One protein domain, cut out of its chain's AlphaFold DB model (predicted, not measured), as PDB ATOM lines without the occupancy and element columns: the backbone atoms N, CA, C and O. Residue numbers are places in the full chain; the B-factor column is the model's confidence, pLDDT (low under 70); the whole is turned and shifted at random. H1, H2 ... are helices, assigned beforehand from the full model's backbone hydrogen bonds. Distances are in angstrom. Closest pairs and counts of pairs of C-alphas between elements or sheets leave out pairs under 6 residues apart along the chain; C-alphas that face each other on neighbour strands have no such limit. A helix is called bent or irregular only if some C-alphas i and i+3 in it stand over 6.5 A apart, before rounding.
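AT A GLANCE: This is residues 4 to 154 of the 155 residues of the protein "Hypothetical protein" of Proboscia inermis (UniProt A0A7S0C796). H7, H6 and H5 stand side by side as an up-and-down bundle of three helices, and H2 packs on H5, with H1 beyond it as the far arm of a helical hairpin. The short helices H3 and H4 cross near opposite ends of H5 and H6. The printed part has 151 residues with seven named helices, H1 to H7 in order along the chain, and no named strand; the class is all helix. The whole is compact, with a radius of gyration of the C-alphas of 15.6 A and spans of 50 by 42 by 27 A.

IN THESE COORDINATES: The longest helix, H7, has residues 129 to 152, 33.9 A from first to last C-alpha, and ends at C-alpha 152 (49.746, -54.929, -9.701). It has a kink of 46 degrees near residue 137 and is irregular, with C-alphas 130 and 133 7.6 A apart. H6, residues 104 to 126, measures 32.4 A, and H5, residues 86 to 98, 18.4 A. H4 has residues 73 to 80 and H3 residues 59 to 64. H2, residues 32 to 48, measures 25.5 A and is only just irregular, with C-alphas 33 and 36 6.54 A apart. H1, residues 5 to 23, measures 26.0 A, begins at C-alpha 5 (15.894, -60.444, -7.359) and is only just irregular, with C-alphas 14 and 17 6.6 A apart.

HOW THE PARTS SIT: In the bundle, each helix runs against the one before it. H7 and H6, a hairpin, touch at a shallow tilt of 24 degrees; their closest C-alphas, of His 131 and Ala 125, are 5.0 A apart. H6 and H5, also a hairpin, touch at 24 degrees, closest at Gly 114 and Ala 91, 4.0 A between C-alphas. H7 touches H5 with residues 138 to 145 alone, closest at the C-alphas of Thr 138 and Ser 88, 5.7 A. H5 is the hub, touching five helices. H2 touches it the same way at a shallow tilt of 34.5 degrees, only just short of steep, with the C-alphas of Leu 41 and Val 93 closest at 5.6 A. H1 touches H2, opposite ways at 13 degrees, closest at the C-alphas of Ala 8 and Phe 42, 6.4 A; H1 and H5 are apart. H3 touches H6 about perpendicular, at 73 degrees, closest at the C-alphas of Leu 64 and Leu 110, 6.6 A. H4 touches H6 about perpendicular, at 78 degrees, closest at the C-alphas of Asn 77 and Thr 124, 6.1 A. Every O i to N i+4 pair is within hydrogen-bond range in H3, H4, H5 and H6; the counts are 12 of 15 in H1, 11 of 13 in H2 and 16 of 20 in H7.

THE WHOLE: The C-alphas farthest apart, of His 22 and Leu 154, are 50.0 A apart. Residues 21 to 26, of which 21 to 23 belong to H1, stand free. The printed part has no cut and no long link. The mean pLDDT of the printed part is 87.1; residues 4 to 9 and residue 154 are under 70.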
ATOM      1  N   PRO A   4      17.346 -62.846  -4.121       43.50
ATOM      2  CA  PRO A   4      18.153 -61.669  -4.486       43.50
ATOM      3  C   PRO A   4      17.587 -60.789  -5.603       43.50
ATOM      4  O   PRO A   4      17.758 -59.574  -5.534       43.50
ATOM      5  N   GLN A   5      16.748 -61.309  -6.516       51.19
ATOM      6  CA  GLN A   5      15.894 -60.444  -7.359       51.19
ATOM      7  C   GLN A   5      15.004 -59.519  -6.510       51.19
ATOM      8  O   GLN A   5      14.639 -58.431  -6.955       51.19
ATOM      9  N   ARG A   6      14.704 -59.902  -5.259       61.44
ATOM     10  CA  ARG A   6      13.967 -59.053  -4.322       61.44
ATOM     11  C   ARG A   6      14.828 -57.946  -3.729       61.44
ATOM     12  O   ARG A   6      14.246 -56.939  -3.383       61.44
ATOM     13  N   ALA A   7      16.152 -58.071  -3.609       64.38
ATOM     14  CA  ALA A   7      16.980 -57.083  -2.905       64.38
ATOM     15  C   ALA A   7      17.216 -55.808  -3.730       64.38
ATOM     16  O   ALA A   7      16.886 -54.721  -3.263       64.38
ATOM     17  N   ALA A   8      17.694 -55.920  -4.976       66.56
ATOM     18  CA  ALA A   8      17.803 -54.749  -5.855       66.56
ATOM     19  C   ALA A   8      16.424 -54.178  -6.211       66.56
ATOM     20  O   ALA A   8      16.246 -52.962  -6.222       66.56
ATOM     21  N   SER A   9      15.425 -55.044  -6.430       69.81
ATOM     22  CA  SER A   9      14.045 -54.596  -6.639       69.81
ATOM     23  C   SER A   9      13.478 -53.904  -5.395       69.81
ATOM     24  O   SER A   9      12.819 -52.883  -5.531       69.81
ATOM     25  N   ALA A  10      13.778 -54.377  -4.183       75.31
ATOM     26  CA  ALA A  10      13.370 -53.726  -2.940       75.31
ATOM     27  C   ALA A  10      14.089 -52.393  -2.739       75.31
ATOM     28  O   ALA A  10      13.449 -51.418  -2.360       75.31
ATOM     29  N   LEU A  11      15.390 -52.314  -3.021       78.88
ATOM     30  CA  LEU A  11      16.127 -51.055  -2.946       78.88
ATOM     31  C   LEU A  11      15.533 -50.024  -3.917       78.88
ATOM     32  O   LEU A  11      15.280 -48.880  -3.540       78.88
ATOM     33  N   GLU A  12      15.203 -50.453  -5.134       81.06
ATOM     34  CA  GLU A  12      14.504 -49.618  -6.106       81.06
ATOM     35  C   GLU A  12      13.114 -49.196  -5.609       81.06
ATOM     36  O   GLU A  12      12.789 -48.009  -5.582       81.06
ATOM     37  N   GLN A  13      12.287 -50.155  -5.189       82.38
ATOM     38  CA  GLN A  13      10.881 -49.935  -4.847       82.38
ATOM     39  C   GLN A  13      10.682 -49.158  -3.549       82.38
ATOM     40  O   GLN A  13       9.747 -48.360  -3.468       82.38
ATOM     41  N   PHE A  14      11.525 -49.387  -2.542       84.31
ATOM     42  CA  PHE A  14      11.341 -48.846  -1.196       84.31
ATOM     43  C   PHE A  14      12.282 -47.690  -0.863       84.31
ATOM     44  O   PHE A  14      11.999 -46.954   0.078       84.31
ATOM     45  N   VAL A  15      13.364 -47.488  -1.624       83.94
ATOM     46  CA  VAL A  15      14.308 -46.384  -1.380       83.94
ATOM     47  C   VAL A  15      14.354 -45.427  -2.565       83.94
ATOM     48  O   VAL A  15      14.028 -44.250  -2.412       83.94
ATOM     49  N   PHE A  16      14.707 -45.903  -3.759       82.88
ATOM     50  CA  PHE A  16      15.025 -45.007  -4.878       82.88
ATOM     51  C   PHE A  16      13.790 -44.394  -5.546       82.88
ATOM     52  O   PHE A  16      13.768 -43.187  -5.808       82.88
ATOM     53  N   LYS A  17      12.736 -45.185  -5.764       83.62
ATOM     54  CA  LYS A  17      11.470 -44.705  -6.328       83.62
ATOM     55  C   LYS A  17      10.743 -43.739  -5.378       83.62
ATOM     56  O   LYS A  17      10.366 -42.665  -5.844       83.62
ATOM     57  N   PRO A  18      10.575 -44.026  -4.069       86.12
ATOM     58  CA  PRO A  18       9.991 -43.064  -3.135       86.12
ATOM     59  C   PRO A  18      10.810 -41.779  -3.026       86.12
ATOM     60  O   PRO A  18      10.230 -40.700  -2.942       86.12
ATOM     61  N   PHE A  19      12.144 -41.875  -3.092       84.25
ATOM     62  CA  PHE A  19      13.009 -40.701  -3.147       84.25
ATOM     63  C   PHE A  19      12.683 -39.815  -4.359       84.25
ATOM     64  O   PHE A  19      12.398 -38.634  -4.177       84.25
ATOM     65  N   HIS A  20      12.644 -40.376  -5.575       83.00
ATOM     66  CA  HIS A  20      12.276 -39.614  -6.777       83.00
ATOM     67  C   HIS A  20      10.871 -39.013  -6.677       83.00
ATOM     68  O   HIS A  20      10.671 -37.861  -7.042       83.00
ATOM     69  N   LEU A  21       9.902 -39.762  -6.141       85.69
ATOM     70  CA  LEU A  21       8.538 -39.263  -5.953       85.69
ATOM     71  C   LEU A  21       8.470 -38.089  -4.967       85.69
ATOM     72  O   LEU A  21       7.676 -37.176  -5.171       85.69
ATOM     73  N   HIS A  22       9.274 -38.111  -3.903       85.56
ATOM     74  CA  HIS A  22       9.274 -37.059  -2.889       85.56
ATOM     75  C   HIS A  22      10.026 -35.802  -3.338       85.56
ATOM     76  O   HIS A  22       9.569 -34.687  -3.104       85.56
ATOM     77  N   PHE A  23      11.190 -35.981  -3.960       83.19
ATOM     78  CA  PHE A  23      12.108 -34.894  -4.286       83.19
ATOM     79  C   PHE A  23      11.940 -34.350  -5.714       83.19
ATOM     80  O   PHE A  23      12.400 -33.243  -5.991       83.19
ATOM     81  N   GLY A  24      11.268 -35.098  -6.594       80.44
ATOM     82  CA  GLY A  24      11.113 -34.772  -8.009       80.44
ATOM     83  C   GLY A  24      12.420 -34.866  -8.800       80.44
ATOM     84  O   GLY A  24      13.498 -35.141  -8.260       80.44
ATOM     85  N   ASP A  25      12.323 -34.601 -10.101       75.75
ATOM     86  CA  ASP A  25      13.491 -34.519 -10.977       75.75
ATOM     87  C   ASP A  25      14.387 -33.346 -10.545       75.75
ATOM     88  O   ASP A  25      13.969 -32.189 -10.512       75.75
ATOM     89  N   GLY A  26      15.639 -33.649 -10.193       70.81
ATOM     90  CA  GLY A  26      16.629 -32.655  -9.757       70.81
ATOM     91  C   GLY A  26      16.662 -32.372  -8.252       70.81
ATOM     92  O   GLY A  26      17.469 -31.547  -7.810       70.81
ATOM     93  N   GLY A  27      15.843 -33.053  -7.450       72.94
ATOM     94  CA  GLY A  27      15.906 -32.918  -6.003       72.94
ATOM     95  C   GLY A  27      17.189 -33.507  -5.398       72.94
ATOM     96  O   GLY A  27      17.829 -34.404  -5.952       72.94
ATOM     97  N   LYS A  28      17.620 -32.946  -4.262       73.12
ATOM     98  CA  LYS A  28      18.936 -33.215  -3.666       73.12
ATOM     99  C   LYS A  28      18.815 -33.524  -2.183       73.12
ATOM    100  O   LYS A  28      18.114 -32.842  -1.445       73.12
ATOM    101  N   THR A  29      19.592 -34.502  -1.741       80.06
ATOM    102  CA  THR A  29      19.915 -34.727  -0.332       80.06
ATOM    103  C   THR A  29      21.394 -35.067  -0.223       80.06
ATOM    104  O   THR A  29      21.990 -35.580  -1.175       80.06
ATOM    105  N   PHE A  30      21.988 -34.815   0.940       77.81
ATOM    106  CA  PHE A  30      23.380 -35.170   1.202       77.81
ATOM    107  C   PHE A  30      23.632 -36.682   1.070       77.81
ATOM    108  O   PHE A  30      24.752 -37.079   0.779       77.81
ATOM    109  N   SER A  31      22.611 -37.527   1.254       78.38
ATOM    110  CA  SER A  31      22.722 -38.987   1.152       78.38
ATOM    111  C   SER A  31      22.563 -39.542  -0.269       78.38
ATOM    112  O   SER A  31      22.850 -40.716  -0.481       78.38
ATOM    113  N   LEU A  32      22.159 -38.731  -1.257       82.19
ATOM    114  CA  LEU A  32      21.881 -39.199  -2.625       82.19
ATOM    115  C   LEU A  32      23.131 -39.796  -3.279       82.19
ATOM    116  O   LEU A  32      23.052 -40.772  -4.018       82.19
ATOM    117  N   VAL A  33      24.298 -39.254  -2.933       84.50
ATOM    118  CA  VAL A  33      25.602 -39.736  -3.402       84.50
ATOM    119  C   VAL A  33      25.888 -41.190  -3.004       84.50
ATOM    120  O   VAL A  33      26.705 -41.840  -3.642       84.50
ATOM    121  N   MET A  34      25.190 -41.731  -1.997       86.12
ATOM    122  CA  MET A  34      25.332 -43.126  -1.566       86.12
ATOM    123  C   MET A  34      24.545 -44.114  -2.428       86.12
ATOM    124  O   MET A  34      24.832 -45.309  -2.392       86.12
ATOM    125  N   PHE A  35      23.567 -43.651  -3.212       84.56
ATOM    126  CA  PHE A  35      22.688 -44.546  -3.968       84.56
ATOM    127  C   PHE A  35      23.449 -45.310  -5.049       84.56
ATOM    128  O   PHE A  35      23.261 -46.517  -5.176       84.56
ATOM    129  N   ALA A  36      24.334 -44.638  -5.791       82.06
ATOM    130  CA  ALA A  36      25.126 -45.287  -6.832       82.06
ATOM    131  C   ALA A  36      26.097 -46.347  -6.263       82.06
ATOM    132  O   ALA A  36      26.009 -47.490  -6.708       82.06
ATOM    133  N   PRO A  37      26.941 -46.057  -5.246       87.25
ATOM    134  CA  PRO A  37      27.771 -47.078  -4.601       87.25
ATOM    135  C   PRO A  37      26.980 -48.286  -4.093       87.25
ATOM    136  O   PRO A  37      27.374 -49.423  -4.343       87.25
ATOM    137  N   LEU A  38      25.849 -48.049  -3.419       89.06
ATOM    138  CA  LEU A  38      24.998 -49.121  -2.904       89.06
ATOM    139  C   LEU A  38      24.412 -49.957  -4.040       89.06
ATOM    140  O   LEU A  38      24.543 -51.177  -4.019       89.06
ATOM    141  N   ARG A  39      23.812 -49.317  -5.051       84.88
ATOM    142  CA  ARG A  39      23.233 -50.012  -6.208       84.88
ATOM    143  C   ARG A  39      24.282 -50.890  -6.890       84.88
ATOM    144  O   ARG A  39      24.007 -52.059  -7.135       84.88
ATOM    145  N   THR A  40      25.479 -50.358  -7.134       88.00
ATOM    146  CA  THR A  40      26.571 -51.114  -7.757       88.00
ATOM    147  C   THR A  40      26.998 -52.304  -6.904       88.00
ATOM    148  O   THR A  40      27.121 -53.406  -7.434       88.00
ATOM    149  N   LEU A  41      27.175 -52.119  -5.590       91.31
ATOM    150  CA  LEU A  41      27.528 -53.218  -4.688       91.31
ATOM    151  C   LEU A  41      26.468 -54.329  -4.730       91.31
ATOM    152  O   LEU A  41      26.818 -55.492  -4.917       91.31
ATOM    153  N   PHE A  42      25.181 -53.984  -4.630       87.44
ATOM    154  CA  PHE A  42      24.100 -54.969  -4.694       87.44
ATOM    155  C   PHE A  42      24.051 -55.705  -6.036       87.44
ATOM    156  O   PHE A  42      23.899 -56.924  -6.040       87.44
ATOM    157  N   SER A  43      24.235 -55.012  -7.163       86.12
ATOM    158  CA  SER A  43      24.298 -55.657  -8.480       86.12
ATOM    159  C   SER A  43      25.428 -56.687  -8.567       86.12
ATOM    160  O   SER A  43      25.225 -57.771  -9.110       86.12
ATOM    161  N   ILE A  44      26.604 -56.377  -8.013       89.56
ATOM    162  CA  ILE A  44      27.739 -57.307  -7.997       89.56
ATOM    163  C   ILE A  44      27.450 -58.508  -7.087       89.56
ATOM    164  O   ILE A  44      27.682 -59.646  -7.490       89.56
ATOM    165  N   LEU A  45      26.915 -58.277  -5.884       88.69
ATOM    166  CA  LEU A  45      26.595 -59.353  -4.939       88.69
ATOM    167  C   LEU A  45      25.526 -60.303  -5.494       88.69
ATOM    168  O   LEU A  45      25.696 -61.513  -5.418       88.69
ATOM    169  N   MET A  46      24.487 -59.778  -6.147       83.88
ATOM    170  CA  MET A  46      23.472 -60.609  -6.806       83.88
ATOM    171  C   MET A  46      24.042 -61.460  -7.945       83.88
ATOM    172  O   MET A  46      23.567 -62.566  -8.192       83.88
ATOM    173  N   TYR A  47      25.047 -60.951  -8.658       85.81
ATOM    174  CA  TYR A  47      25.758 -61.741  -9.657       85.81
ATOM    175  C   TYR A  47      26.589 -62.858  -9.002       85.81
ATOM    176  O   TYR A  47      26.511 -64.004  -9.436       85.81
ATOM    177  N   ILE A  48      27.320 -62.552  -7.921       87.00
ATOM    178  CA  ILE A  48      28.094 -63.537  -7.139       87.00
ATOM    179  C   ILE A  48      27.199 -64.660  -6.596       87.00
ATOM    180  O   ILE A  48      27.596 -65.824  -6.616       87.00
ATOM    181  N   GLU A  49      25.997 -64.324  -6.132       85.12
ATOM    182  CA  GLU A  49      25.023 -65.277  -5.585       85.12
ATOM    183  C   GLU A  49      24.294 -66.103  -6.666       85.12
ATOM    184  O   GLU A  49      23.611 -67.076  -6.348       85.12
ATOM    185  N   GLY A  50      24.492 -65.781  -7.953       81.06
ATOM    186  CA  GLY A  50      23.912 -66.512  -9.084       81.06
ATOM    187  C   GLY A  50      22.484 -66.092  -9.452       81.06
ATOM    188  O   GLY A  50      21.784 -66.825 -10.157       81.06
ATOM    189  N   ASP A  51      22.037 -64.923  -8.994       76.25
ATOM    190  CA  ASP A  51      20.702 -64.385  -9.288       76.25
ATOM    191  C   ASP A  51      20.650 -63.469 -10.499       76.25
ATOM    192  O   ASP A  51      19.571 -63.227 -11.048       76.25
ATOM    193  N   LEU A  52      21.811 -62.987 -10.932       77.62
ATOM    194  CA  LEU A  52      21.998 -62.393 -12.246       77.62
ATOM    195  C   LEU A  52      22.844 -63.338 -13.096       77.62
ATOM    196  O   LEU A  52      23.893 -63.803 -12.662       77.62
ATOM    197  N   GLU A  53      22.410 -63.589 -14.330       82.38
ATOM    198  CA  GLU A  53      23.161 -64.421 -15.283       82.38
ATOM    199  C   GLU A  53      24.438 -63.723 -15.776       82.38
ATOM    200  O   GLU A  53      25.411 -64.372 -16.156       82.38
ATOM    201  N   SER A  54      24.448 -62.388 -15.760       84.56
ATOM    202  CA  SER A  54      25.574 -61.572 -16.203       84.56
ATOM    203  C   SER A  54      25.690 -60.288 -15.395       84.56
ATOM    204  O   SER A  54      24.678 -59.668 -15.060       84.56
ATOM    205  N   LEU A  55      26.926 -59.847 -15.171       85.88
ATOM    206  CA  LEU A  55      27.216 -58.537 -14.608       85.88
ATOM    207  C   LEU A  55      27.036 -57.441 -15.671       85.88
ATOM    208  O   LEU A  55      27.474 -57.595 -16.814       85.88
ATOM    209  N   ASP A  56      26.412 -56.324 -15.295       85.06
ATOM    210  CA  ASP A  56      26.263 -55.166 -16.177       85.06
ATOM    211  C   ASP A  56      27.646 -54.595 -16.545       85.06
ATOM    212  O   ASP A  56      28.428 -54.167 -15.692       85.06
ATOM    213  N   LYS A  57      27.950 -54.591 -17.846       84.94
ATOM    214  CA  LYS A  57      29.244 -54.157 -18.389       84.94
ATOM    215  C   LYS A  57      29.510 -52.665 -18.180       84.94
ATOM    216  O   LYS A  57      30.657 -52.242 -18.299       84.94
ATOM    217  N   THR A  58      28.487 -51.872 -17.867       88.56
ATOM    218  CA  THR A  58      28.628 -50.438 -17.580       88.56
ATOM    219  C   THR A  58      29.204 -50.158 -16.190       88.56
ATOM    220  O   THR A  58      29.717 -49.064 -15.960       88.56
ATOM    221  N   LEU A  59      29.212 -51.144 -15.282       89.88
ATOM    222  CA  LEU A  59      29.686 -50.955 -13.906       89.88
ATOM    223  C   LEU A  59      31.188 -50.667 -13.819       89.88
ATOM    224  O   LEU A  59      31.598 -49.871 -12.980       89.88
ATOM    225  N   ILE A  60      32.007 -51.281 -14.682       92.06
ATOM    226  CA  ILE A  60      33.457 -51.028 -14.720       92.06
ATOM    227  C   ILE A  60      33.755 -49.594 -15.186       92.06
ATOM    228  O   ILE A  60      34.415 -48.876 -14.435       92.06
ATOM    229  N   PRO A  61      33.269 -49.135 -16.361       90.81
ATOM    230  CA  PRO A  61      33.420 -47.742 -16.776       90.81
ATOM    231  C   PRO A  61      32.934 -46.761 -15.710       90.81
ATOM    232  O   PRO A  61      33.677 -45.853 -15.347       90.81
ATOM    233  N   LEU A  62      31.747 -47.005 -15.139       89.19
ATOM    234  CA  LEU A  62      31.194 -46.184 -14.066       89.19
ATOM    235  C   LEU A  62      32.153 -46.123 -12.878       89.19
ATOM    236  O   LEU A  62      32.472 -45.037 -12.416       89.19
ATOM    237  N   ALA A  63      32.656 -47.258 -12.389       90.62
ATOM    238  CA  ALA A  63      33.569 -47.301 -11.250       90.62
ATOM    239  C   ALA A  63      34.920 -46.619 -11.519       90.62
ATOM    240  O   ALA A  63      35.577 -46.215 -10.562       90.62
ATOM    241  N   LEU A  64      35.332 -46.460 -12.778       91.56
ATOM    242  CA  LEU A  64      36.585 -45.800 -13.159       91.56
ATOM    243  C   LEU A  64      36.473 -44.281 -13.343       91.56
ATOM    244  O   LEU A  64      37.496 -43.601 -13.280       91.56
ATOM    245  N   GLU A  65      35.274 -43.727 -13.520       90.81
ATOM    246  CA  GLU A  65      35.079 -42.271 -13.604       90.81
ATOM    247  C   GLU A  65      35.664 -41.553 -12.377       90.81
ATOM    248  O   GLU A  65      35.515 -42.017 -11.253       90.81
ATOM    249  N   VAL A  66      36.331 -40.411 -12.560       79.19
ATOM    250  CA  VAL A  66      37.107 -39.749 -11.487       79.19
ATOM    251  C   VAL A  66      36.263 -39.469 -10.239       79.19
ATOM    252  O   VAL A  66      36.679 -39.776  -9.121       79.19
ATOM    253  N   ASP A  67      35.051 -38.957 -10.440       80.69
ATOM    254  CA  ASP A  67      34.173 -38.525  -9.352       80.69
ATOM    255  C   ASP A  67      33.187 -39.610  -8.898       80.69
ATOM    256  O   ASP A  67      32.498 -39.444  -7.889       80.69
ATOM    257  N   SER A  68      33.121 -40.749  -9.592       79.75
ATOM    258  CA  SER A  68      32.231 -41.833  -9.183       79.75
ATOM    259  C   SER A  68      32.735 -42.499  -7.908       79.75
ATOM    260  O   SER A  68      33.940 -42.648  -7.696       79.75
ATOM    261  N   LEU A  69      31.806 -42.922  -7.047       83.56
ATOM    262  CA  LEU A  69      32.096 -43.574  -5.760       83.56
ATOM    263  C   LEU A  69      32.886 -42.706  -4.757       83.56
ATOM    264  O   LEU A  69      33.123 -43.146  -3.632       83.56
ATOM    265  N   THR A  70      33.265 -41.481  -5.130       81.38
ATOM    266  CA  THR A  70      33.912 -40.514  -4.248       81.38
ATOM    267  C   THR A  70      32.844 -39.813  -3.423       81.38
ATOM    268  O   THR A  70      31.919 -39.194  -3.944       81.38
ATOM    269  N   ILE A  71      32.972 -39.920  -2.105       86.38
ATOM    270  CA  ILE A  71      31.990 -39.425  -1.147       86.38
ATOM    271  C   ILE A  71      32.661 -38.352  -0.300       86.38
ATOM    272  O   ILE A  71      33.807 -38.500   0.121       86.38
ATOM    273  N   SER A  72      31.969 -37.232  -0.083       88.31
ATOM    274  CA  SER A  72      32.525 -36.157   0.735       88.31
ATOM    275  C   SER A  72      32.719 -36.629   2.176       88.31
ATOM    276  O   SER A  72      31.896 -37.370   2.713       88.31
ATOM    277  N   THR A  73      33.769 -36.139   2.837       87.50
ATOM    278  CA  THR A  73      34.107 -36.501   4.223       87.50
ATOM    279  C   THR A  73      32.924 -36.361   5.187       87.50
ATOM    280  O   THR A  73      32.770 -37.164   6.101       87.50
ATOM    281  N   THR A  74      32.066 -35.355   4.990       88.06
ATOM    282  CA  THR A  74      30.868 -35.137   5.815       88.06
ATOM    283  C   THR A  74      29.869 -36.285   5.689       88.06
ATOM    284  O   THR A  74      29.363 -36.779   6.700       88.06
ATOM    285  N   VAL A  75      29.587 -36.722   4.459       88.38
ATOM    286  CA  VAL A  75      28.684 -37.852   4.209       88.38
ATOM    287  C   VAL A  75      29.317 -39.132   4.744       88.38
ATOM    288  O   VAL A  75      28.656 -39.901   5.433       88.38
ATOM    289  N   ASP A  76      30.614 -39.309   4.521       89.62
ATOM    290  CA  ASP A  76      31.356 -40.488   4.949       89.62
ATOM    291  C   ASP A  76      31.351 -40.664   6.475       89.62
ATOM    292  O   ASP A  76      31.002 -41.732   6.976       89.62
ATOM    293  N   ASN A  77      31.625 -39.589   7.221       88.62
ATOM    294  CA  ASN A  77      31.509 -39.568   8.681       88.62
ATOM    295  C   ASN A  77      30.080 -39.879   9.146       88.62
ATOM    296  O   ASN A  77      29.890 -40.600  10.121       88.62
ATOM    297  N   SER A  78      29.071 -39.331   8.463       88.69
ATOM    298  CA  SER A  78      27.669 -39.563   8.828       88.69
ATOM    299  C   SER A  78      27.310 -41.038   8.671       88.69
ATOM    300  O   SER A  78      26.711 -41.623   9.574       88.69
ATOM    301  N   PHE A  79      27.728 -41.649   7.558       90.31
ATOM    302  CA  PHE A  79      27.437 -43.046   7.257       90.31
ATOM    303  C   PHE A  79      28.270 -44.038   8.076       90.31
ATOM    304  O   PHE A  79      27.768 -45.106   8.405       90.31
ATOM    305  N   ALA A  80      29.480 -43.671   8.510       89.75
ATOM    306  CA  ALA A  80      30.305 -44.507   9.387       89.75
ATOM    307  C   ALA A  80      29.595 -44.919  10.696       89.75
ATOM    308  O   ALA A  80      29.867 -45.996  11.225       89.75
ATOM    309  N   ASN A  81      28.630 -44.128  11.182       87.38
ATOM    310  CA  ASN A  81      27.794 -44.501  12.332       87.38
ATOM    311  C   ASN A  81      26.894 -45.724  12.069       87.38
ATOM    312  O   ASN A  81      26.447 -46.367  13.012       87.38
ATOM    313  N   PHE A  82      26.656 -46.075  10.804       88.62
ATOM    314  CA  PHE A  82      25.934 -47.278  10.383       88.62
ATOM    315  C   PHE A  82      26.885 -48.434  10.047       88.62
ATOM    316  O   PHE A  82      26.577 -49.259   9.191       88.62
ATOM    317  N   ALA A  83      28.058 -48.481  10.685       89.62
ATOM    318  CA  ALA A  83      29.095 -49.495  10.490       89.62
ATOM    319  C   ALA A  83      29.764 -49.533   9.106       89.62
ATOM    320  O   ALA A  83      30.722 -50.272   8.940       89.62
ATOM    321  N   ARG A  84      29.340 -48.745   8.113       89.88
ATOM    322  CA  ARG A  84      30.051 -48.599   6.832       89.88
ATOM    323  C   ARG A  84      29.890 -47.193   6.282       89.88
ATOM    324  O   ARG A  84      28.789 -46.659   6.265       89.88
ATOM    325  N   CYS A  85      30.971 -46.608   5.777       91.75
ATOM    326  CA  CYS A  85      30.917 -45.336   5.057       91.75
ATOM    327  C   CYS A  85      30.898 -45.542   3.536       91.75
ATOM    328  O   CYS A  85      31.165 -46.637   3.031       91.75
ATOM    329  N   GLY A  86      30.607 -44.479   2.794       92.44
ATOM    330  CA  GLY A  86      30.541 -44.511   1.340       92.44
ATOM    331  C   GLY A  86      31.862 -44.881   0.683       92.44
ATOM    332  O   GLY A  86      31.873 -45.730  -0.206       92.44
ATOM    333  N   SER A  87      32.983 -44.356   1.179       94.69
ATOM    334  CA  SER A  87      34.307 -44.744   0.691       94.69
ATOM    335  C   SER A  87      34.621 -46.223   0.952       94.69
ATOM    336  O   SER A  87      35.222 -46.863   0.095       94.69
ATOM    337  N   SER A  88      34.156 -46.813   2.063       95.56
ATOM    338  CA  SER A  88      34.332 -48.255   2.319       95.56
ATOM    339  C   SER A  88      33.555 -49.122   1.321       95.56
ATOM    340  O   SER A  88      34.023 -50.184   0.918       95.56
ATOM    341  N   ILE A  89      32.371 -48.664   0.905       95.62
ATOM    342  CA  ILE A  89      31.527 -49.341  -0.089       95.62
ATOM    343  C   ILE A  89      32.144 -49.189  -1.478       95.62
ATOM    344  O   ILE A  89      32.290 -50.175  -2.193       95.62
ATOM    345  N   GLY A  90      32.569 -47.977  -1.842       95.69
ATOM    346  CA  GLY A  90      33.250 -47.715  -3.109       95.69
ATOM    347  C   GLY A  90      34.537 -48.529  -3.265       95.69
ATOM    348  O   GLY A  90      34.778 -49.097  -4.326       95.69
ATOM    349  N   ALA A  91      35.329 -48.655  -2.196       96.75
ATOM    350  CA  ALA A  91      36.528 -49.487  -2.188       96.75
ATOM    351  C   ALA A  91      36.221 -50.967  -2.461       96.75
ATOM    352  O   ALA A  91      36.910 -51.605  -3.258       96.75
ATOM    353  N   GLU A  92      35.173 -51.507  -1.834       97.50
ATOM    354  CA  GLU A  92      34.756 -52.891  -2.058       97.50
ATOM    355  C   GLU A  92      34.230 -53.102  -3.479       97.50
ATOM    356  O   GLU A  92      34.593 -54.085  -4.118       97.50
ATOM    357  N   VAL A  93      33.450 -52.156  -4.012       96.38
ATOM    358  CA  VAL A  93      33.010 -52.176  -5.413       96.38
ATOM    359  C   VAL A  93      34.210 -52.279  -6.356       96.38
ATOM    360  O   VAL A  93      34.233 -53.160  -7.215       96.38
ATOM    361  N   CYS A  94      35.227 -51.430  -6.183       96.88
ATOM    362  CA  CYS A  94      36.437 -51.472  -7.001       96.88
ATOM    363  C   CYS A  94      37.165 -52.820  -6.896       96.88
ATOM    364  O   CYS A  94      37.540 -53.400  -7.917       96.88
ATOM    365  N   LEU A  95      37.332 -53.338  -5.675       97.19
ATOM    366  CA  LEU A  95      37.971 -54.629  -5.432       97.19
ATOM    367  C   LEU A  95      37.208 -55.768  -6.118       97.19
ATOM    368  O   LEU A  95      37.820 -56.582  -6.808       97.19
ATOM    369  N   LEU A  96      35.885 -55.823  -5.969       95.94
ATOM    370  CA  LEU A  96      35.078 -56.875  -6.578       95.94
ATOM    371  C   LEU A  96      35.139 -56.796  -8.105       95.94
ATOM    372  O   LEU A  96      35.430 -57.802  -8.744       95.94
ATOM    373  N   LEU A  97      34.952 -55.609  -8.692       95.19
ATOM    374  CA  LEU A  97      35.020 -55.418 -10.144       95.19
ATOM    375  C   LEU A  97      36.388 -55.779 -10.735       95.19
ATOM    376  O   LEU A  97      36.448 -56.284 -11.853       95.19
ATOM    377  N   SER A  98      37.480 -55.587  -9.989       95.50
ATOM    378  CA  SER A  98      38.821 -55.969 -10.449       95.50
ATOM    379  C   SER A  98      38.981 -57.481 -10.669       95.50
ATOM    380  O   SER A  98      39.794 -57.892 -11.497       95.50
ATOM    381  N   ASN A  99      38.172 -58.307  -9.994       93.06
ATOM    382  CA  ASN A  99      38.158 -59.761 -10.181       93.06
ATOM    383  C   ASN A  99      37.346 -60.195 -11.412       93.06
ATOM    384  O   ASN A  99      37.420 -61.354 -11.809       93.06
ATOM    385  N   TYR A 100      36.586 -59.277 -12.016       90.44
ATOM    386  CA  TYR A 100      35.709 -59.527 -13.165       90.44
ATOM    387  C   TYR A 100      36.218 -58.887 -14.457       90.44
ATOM    388  O   TYR A 100      35.458 -58.676 -15.403       90.44
ATOM    389  N   THR A 101      37.509 -58.565 -14.509       90.12
ATOM    390  CA  THR A 101      38.165 -58.073 -15.716       90.12
ATOM    391  C   THR A 101      39.492 -58.788 -15.944       90.12
ATOM    392  O   THR A 101      40.299 -58.970 -15.026       90.12
ATOM    393  N   ASP A 102      39.723 -59.173 -17.197       90.38
ATOM    394  CA  ASP A 102      40.990 -59.742 -17.657       90.38
ATOM    395  C   ASP A 102      41.963 -58.661 -18.153       90.38
ATOM    396  O   ASP A 102      43.141 -58.932 -18.376       90.38
ATOM    397  N   ASP A 103      41.498 -57.418 -18.296       94.31
ATOM    398  CA  ASP A 103      42.341 -56.291 -18.681       94.31
ATOM    399  C   ASP A 103      43.170 -55.827 -17.473       94.31
ATOM    400  O   ASP A 103      42.653 -55.275 -16.497       94.31
ATOM    401  N   ASN A 104      44.485 -56.048 -17.543       93.31
ATOM    402  CA  ASN A 104      45.419 -55.701 -16.471       93.31
ATOM    403  C   ASN A 104      45.474 -54.194 -16.177       93.31
ATOM    404  O   ASN A 104      45.686 -53.810 -15.027       93.31
ATOM    405  N   ASN A 105      45.265 -53.335 -17.179       94.69
ATOM    406  CA  ASN A 105      45.257 -51.889 -16.984       94.69
ATOM    407  C   ASN A 105      43.985 -51.453 -16.245       94.69
ATOM    408  O   ASN A 105      44.066 -50.707 -15.269       94.69
ATOM    409  N   ILE A 106      42.821 -51.978 -16.638       95.19
ATOM    410  CA  ILE A 106      41.554 -51.750 -15.920       95.19
ATOM    411  C   ILE A 106      41.659 -52.271 -14.484       95.19
ATOM    412  O   ILE A 106      41.309 -51.563 -13.540       95.19
ATOM    413  N   LYS A 107      42.184 -53.489 -14.304       95.69
ATOM    414  CA  LYS A 107      42.407 -54.101 -12.990       95.69
ATOM    415  C   LYS A 107      43.257 -53.201 -12.098       95.69
ATOM    416  O   LYS A 107      42.846 -52.895 -10.982       95.69
ATOM    417  N   LYS A 108      44.394 -52.717 -12.604       95.62
ATOM    418  CA  LYS A 108      45.280 -51.796 -11.882       95.62
ATOM    419  C   LYS A 108      44.564 -50.508 -11.480       95.62
ATOM    420  O   LYS A 108      44.613 -50.138 -10.312       95.62
ATOM    421  N   GLN A 109      43.840 -49.871 -12.400       96.00
ATOM    422  CA  GLN A 109      43.102 -48.637 -12.105       96.00
ATOM    423  C   GLN A 109      42.023 -48.841 -11.031       96.00
ATOM    424  O   GLN A 109      41.885 -48.009 -10.131       96.00
ATOM    425  N   LEU A 110      41.288 -49.957 -11.084       96.69
ATOM    426  CA  LEU A 110      40.302 -50.312 -10.061       96.69
ATOM    427  C   LEU A 110      40.970 -50.528  -8.698       96.69
ATOM    428  O   LEU A 110      40.504 -49.969  -7.709       96.69
ATOM    429  N   ILE A 111      42.073 -51.279  -8.637       97.25
ATOM    430  CA  ILE A 111      42.812 -51.515  -7.388       97.25
ATOM    431  C   ILE A 111      43.365 -50.207  -6.813       97.25
ATOM    432  O   ILE A 111      43.170 -49.934  -5.631       97.25
ATOM    433  N   GLU A 112      43.991 -49.358  -7.629       95.88
ATOM    434  CA  GLU A 112      44.528 -48.067  -7.184       95.88
ATOM    435  C   GLU A 112      43.427 -47.127  -6.674       95.88
ATOM    436  O   GLU A 112      43.593 -46.461  -5.647       95.88
ATOM    437  N   LYS A 113      42.282 -47.072  -7.366       96.19
ATOM    438  CA  LYS A 113      41.134 -46.276  -6.921       96.19
ATOM    439  C   LYS A 113      40.533 -46.838  -5.634       96.19
ATOM    440  O   LYS A 113      40.308 -46.080  -4.689       96.19
ATOM    441  N   GLY A 114      40.337 -48.153  -5.566       96.69
ATOM    442  CA  GLY A 114      39.861 -48.842  -4.371       96.69
ATOM    443  C   GLY A 114      40.774 -48.593  -3.174       96.69
ATOM    444  O   GLY A 114      40.292 -48.281  -2.087       96.69
ATOM    445  N   TRP A 115      42.093 -48.628  -3.383       97.12
ATOM    446  CA  TRP A 115      43.083 -48.326  -2.353       97.12
ATOM    447  C   TRP A 115      42.949 -46.894  -1.828       97.12
ATOM    448  O   TRP A 115      42.880 -46.682  -0.619       97.12
ATOM    449  N   LYS A 116      42.822 -45.894  -2.707       95.62
ATOM    450  CA  LYS A 116      42.596 -44.501  -2.278       95.62
ATOM    451  C   LYS A 116      41.327 -44.367  -1.429       95.62
ATOM    452  O   LYS A 116      41.361 -43.738  -0.372       95.62
ATOM    453  N   LEU A 117      40.227 -44.986  -1.860       95.75
ATOM    454  CA  LEU A 117      38.950 -44.953  -1.140       95.75
ATOM    455  C   LEU A 117      39.040 -45.650   0.222       95.75
ATOM    456  O   LEU A 117      38.549 -45.122   1.220       95.75
ATOM    457  N   VAL A 118      39.708 -46.802   0.304       96.19
ATOM    458  CA  VAL A 118      39.809 -47.535   1.570       96.19
ATOM    459  C   VAL A 118      40.676 -46.795   2.587       96.19
ATOM    460  O   VAL A 118      40.365 -46.817   3.774       96.19
ATOM    461  N   GLN A 119      41.705 -46.064   2.145       95.38
ATOM    462  CA  GLN A 119      42.487 -45.204   3.036       95.38
ATOM    463  C   GLN A 119      41.632 -44.078   3.634       95.38
ATOM    464  O   GLN A 119      41.710 -43.824   4.838       95.38
ATOM    465  N   ILE A 120      40.763 -43.451   2.833       93.75
ATOM    466  CA  ILE A 120      39.796 -42.454   3.322       93.75
ATOM    467  C   ILE A 120      38.857 -43.090   4.356       93.75
ATOM    468  O   ILE A 120      38.680 -42.545   5.446       93.75
ATOM    469  N   ALA A 121      38.312 -44.270   4.054       93.88
ATOM    470  CA  ALA A 121      37.406 -44.985   4.948       93.88
ATOM    471  C   ALA A 121      38.062 -45.344   6.293       93.88
ATOM    472  O   ALA A 121      37.484 -45.097   7.352       93.88
ATOM    473  N   MET A 122      39.296 -45.854   6.272       93.75
ATOM    474  CA  MET A 122      40.058 -46.190   7.480       93.75
ATOM    475  C   MET A 122      40.366 -44.948   8.323       93.75
ATOM    476  O   MET A 122      40.224 -44.975   9.546       93.75
ATOM    477  N   GLN A 123      40.725 -43.826   7.688       92.38
ATOM    478  CA  GLN A 123      40.901 -42.550   8.387       92.38
ATOM    479  C   GLN A 123      39.594 -42.074   9.028       92.38
ATOM    480  O   GLN A 123      39.602 -41.628  10.171       92.38
ATOM    481  N   THR A 124      38.469 -42.175   8.320       89.25
ATOM    482  CA  THR A 124      37.130 -41.843   8.829       89.25
ATOM    483  C   THR A 124      36.743 -42.714  10.026       89.25
ATOM    484  O   THR A 124      36.248 -42.201  11.034       89.25
ATOM    485  N   ALA A 125      37.019 -44.015   9.958       88.44
ATOM    486  CA  ALA A 125      36.706 -44.956  11.025       88.44
ATOM    487  C   ALA A 125      37.584 -44.771  12.277       88.44
ATOM    488  O   ALA A 125      37.119 -44.968  13.393       88.44
ATOM    489  N   ASN A 126      38.829 -44.316  12.115       84.25
ATOM    490  CA  ASN A 126      39.748 -44.073  13.232       84.25
ATOM    491  C   ASN A 126      39.498 -42.753  13.987       84.25
ATOM    492  O   ASN A 126      40.105 -42.529  15.032       84.25
ATOM    493  N   LYS A 127      38.636 -41.858  13.483       80.56
ATOM    494  CA  LYS A 127      38.416 -40.529  14.089       80.56
ATOM    495  C   LYS A 127      37.618 -40.557  15.391       80.56
ATOM    496  O   LYS A 127      37.783 -39.654  16.205       80.56
ATOM    497  N   CYS A 128      36.723 -41.527  15.570       73.69
ATOM    498  CA  CYS A 128      35.798 -41.550  16.700       73.69
ATOM    499  C   CYS A 128      35.601 -42.976  17.210       73.69
ATOM    500  O   CYS A 128      35.424 -43.895  16.417       73.69
ATOM    501  N   GLY A 129      35.552 -43.159  18.534       72.00
ATOM    502  CA  GLY A 129      35.297 -44.473  19.137       72.00
ATOM    503  C   GLY A 129      33.965 -45.095  18.692       72.00
ATOM    504  O   GLY A 129      33.874 -46.311  18.550       72.00
ATOM    505  N   SER A 130      32.957 -44.273  18.370       77.00
ATOM    506  CA  SER A 130      31.673 -44.744  17.829       77.00
ATOM    507  C   SER A 130      31.777 -45.376  16.436       77.00
ATOM    508  O   SER A 130      30.843 -46.045  16.006       77.00
ATOM    509  N   HIS A 131      32.895 -45.196  15.728       86.75
ATOM    510  CA  HIS A 131      33.124 -45.756  14.395       86.75
ATOM    511  C   HIS A 131      33.937 -47.060  14.423       86.75
ATOM    512  O   HIS A 131      34.345 -47.550  13.368       86.75
ATOM    513  N   GLN A 132      34.161 -47.662  15.596       87.88
ATOM    514  CA  GLN A 132      34.926 -48.906  15.702       87.88
ATOM    515  C   GLN A 132      34.344 -50.030  14.830       87.88
ATOM    516  O   GLN A 132      35.097 -50.766  14.196       87.88
ATOM    517  N   THR A 133      33.017 -50.130  14.721       90.62
ATOM    518  CA  THR A 133      32.387 -51.105  13.821       90.62
ATOM    519  C   THR A 133      32.703 -50.805  12.355       90.62
ATOM    520  O   THR A 133      33.015 -51.725  11.608       90.62
ATOM    521  N   ALA A 134      32.742 -49.529  11.952       91.38
ATOM    522  CA  ALA A 134      33.163 -49.156  10.600       91.38
ATOM    523  C   ALA A 134      34.606 -49.532  10.292       91.38
ATOM    524  O   ALA A 134      34.907 -49.939   9.170       91.38
ATOM    525  N   TYR A 135      35.489 -49.463  11.286       92.94
ATOM    526  CA  TYR A 135      36.851 -49.955  11.135       92.94
ATOM    527  C   TYR A 135      36.864 -51.470  10.899       92.94
ATOM    528  O   TYR A 135      37.502 -51.937   9.957       92.94
ATOM    529  N   ILE A 136      36.130 -52.226  11.723       93.38
ATOM    530  CA  ILE A 136      36.049 -53.691  11.636       93.38
ATOM    531  C   ILE A 136      35.535 -54.132  10.260       93.38
ATOM    532  O   ILE A 136      36.143 -55.007   9.651       93.38
ATOM    533  N   GLU A 137      34.487 -53.493   9.740       93.69
ATOM    534  CA  GLU A 137      33.912 -53.814   8.425       93.69
ATOM    535  C   GLU A 137      34.807 -53.376   7.252       93.69
ATOM    536  O   GLU A 137      34.854 -54.029   6.211       93.69
ATOM    537  N   THR A 138      35.556 -52.278   7.401       94.88
ATOM    538  CA  THR A 138      36.439 -51.768   6.335       94.88
ATOM    539  C   THR A 138      37.745 -52.563   6.238       94.88
ATOM    540  O   THR A 138      38.301 -52.726   5.147       94.88
ATOM    541  N   LYS A 139      38.248 -53.084   7.363       95.81
ATOM    542  CA  LYS A 139      39.569 -53.718   7.442       95.81
ATOM    543  C   LYS A 139      39.766 -54.889   6.456       95.81
ATOM    544  O   LYS A 139      40.804 -54.908   5.797       95.81
ATOM    545  N   PRO A 140      38.826 -55.835   6.272       96.75
ATOM    546  CA  PRO A 140      39.010 -56.931   5.317       96.75
ATOM    547  C   PRO A 140      39.184 -56.455   3.870       96.75
ATOM    548  O   PRO A 140      39.949 -57.050   3.112       96.75
ATOM    549  N   VAL A 141      38.490 -55.379   3.481       97.06
ATOM    550  CA  VAL A 141      38.621 -54.769   2.148       97.06
ATOM    551  C   VAL A 141      39.990 -54.104   2.014       97.06
ATOM    552  O   VAL A 141      40.663 -54.291   1.002       97.06
ATOM    553  N   HIS A 142      40.432 -53.393   3.057       97.38
ATOM    554  CA  HIS A 142      41.767 -52.798   3.121       97.38
ATOM    555  C   HIS A 142      42.865 -53.849   2.941       97.38
ATOM    556  O   HIS A 142      43.727 -53.692   2.080       97.38
ATOM    557  N   ASP A 143      42.821 -54.933   3.715       97.25
ATOM    558  CA  ASP A 143      43.851 -55.973   3.685       97.25
ATOM    559  C   ASP A 143      43.933 -56.651   2.305       97.25
ATOM    560  O   ASP A 143      45.025 -56.877   1.786       97.25
ATOM    561  N   LYS A 144      42.786 -56.918   1.664       97.38
ATOM    562  CA  LYS A 144      42.742 -57.484   0.306       97.38
ATOM    563  C   LYS A 144      43.294 -56.523  -0.746       97.38
ATOM    564  O   LYS A 144      44.015 -56.958  -1.640       97.38
ATOM    565  N   LEU A 145      42.970 -55.233  -0.650       96.75
ATOM    566  CA  LEU A 145      43.492 -54.221  -1.570       96.75
ATOM    567  C   LEU A 145      44.997 -54.014  -1.401       96.75
ATOM    568  O   LEU A 145      45.674 -53.849  -2.407       96.75
ATOM    569  N   ALA A 146      45.524 -54.067  -0.175       95.62
ATOM    570  CA  ALA A 146      46.963 -53.984   0.071       95.62
ATOM    571  C   ALA A 146      47.713 -55.115  -0.655       95.62
ATOM    572  O   ALA A 146      48.639 -54.854  -1.414       95.62
ATOM    573  N   LEU A 147      47.234 -56.356  -0.507       94.56
ATOM    574  CA  LEU A 147      47.801 -57.518  -1.200       94.56
ATOM    575  C   LEU A 147      47.691 -57.403  -2.727       94.56
ATOM    576  O   LEU A 147      48.622 -57.750  -3.453       94.56
ATOM    577  N   ALA A 148      46.550 -56.927  -3.230       92.56
ATOM    578  CA  ALA A 148      46.346 -56.744  -4.661       92.56
ATOM    579  C   ALA A 148      47.243 -55.636  -5.235       92.56
ATOM    580  O   ALA A 148      47.719 -55.770  -6.361       92.56
ATOM    581  N   LEU A 149      47.489 -54.569  -4.465       90.25
ATOM    582  CA  LEU A 149      48.352 -53.456  -4.855       90.25
ATOM    583  C   LEU A 149      49.795 -53.926  -5.058       90.25
ATOM    584  O   LEU A 149      50.387 -53.624  -6.093       90.25
ATOM    585  N   ASP A 150      50.317 -54.731  -4.130       87.75
ATOM    586  CA  ASP A 150      51.652 -55.327  -4.250       87.75
ATOM    587  C   ASP A 150      51.788 -56.141  -5.545       87.75
ATOM    588  O   ASP A 150      52.806 -56.067  -6.228       87.75
ATOM    589  N   PHE A 151      50.736 -56.868  -5.933       83.75
ATOM    590  CA  PHE A 151      50.736 -57.671  -7.154       83.75
ATOM    591  C   PHE A 151      50.701 -56.819  -8.432       83.75
ATOM    592  O   PHE A 151      51.465 -57.075  -9.360       83.75
ATOM    593  N   VAL A 152      49.852 -55.785  -8.499       84.44
ATOM    594  CA  VAL A 152      49.746 -54.929  -9.701       84.44
ATOM    595  C   VAL A 152      50.895 -53.928  -9.845       84.44
ATOM    596  O   VAL A 152      51.093 -53.385 -10.928       84.44
ATOM    597  N   CYS A 153      51.658 -53.674  -8.780       75.69
ATOM    598  CA  CYS A 153      52.900 -52.900  -8.836       75.69
ATOM    599  C   CYS A 153      54.085 -53.693  -9.416       75.69
ATOM    600  O   CYS A 153      55.079 -53.082  -9.803       75.69
ATOM    601  N   LEU A 154      53.988 -55.025  -9.476       67.62
ATOM    602  CA  LEU A 154      55.007 -55.915 -10.045       67.62
ATOM    603  C   LEU A 154      54.779 -56.238 -11.535       67.62
ATOM    604  O   LEU A 154      55.647 -56.856 -12.153       67.62
TER     605      LEU A 154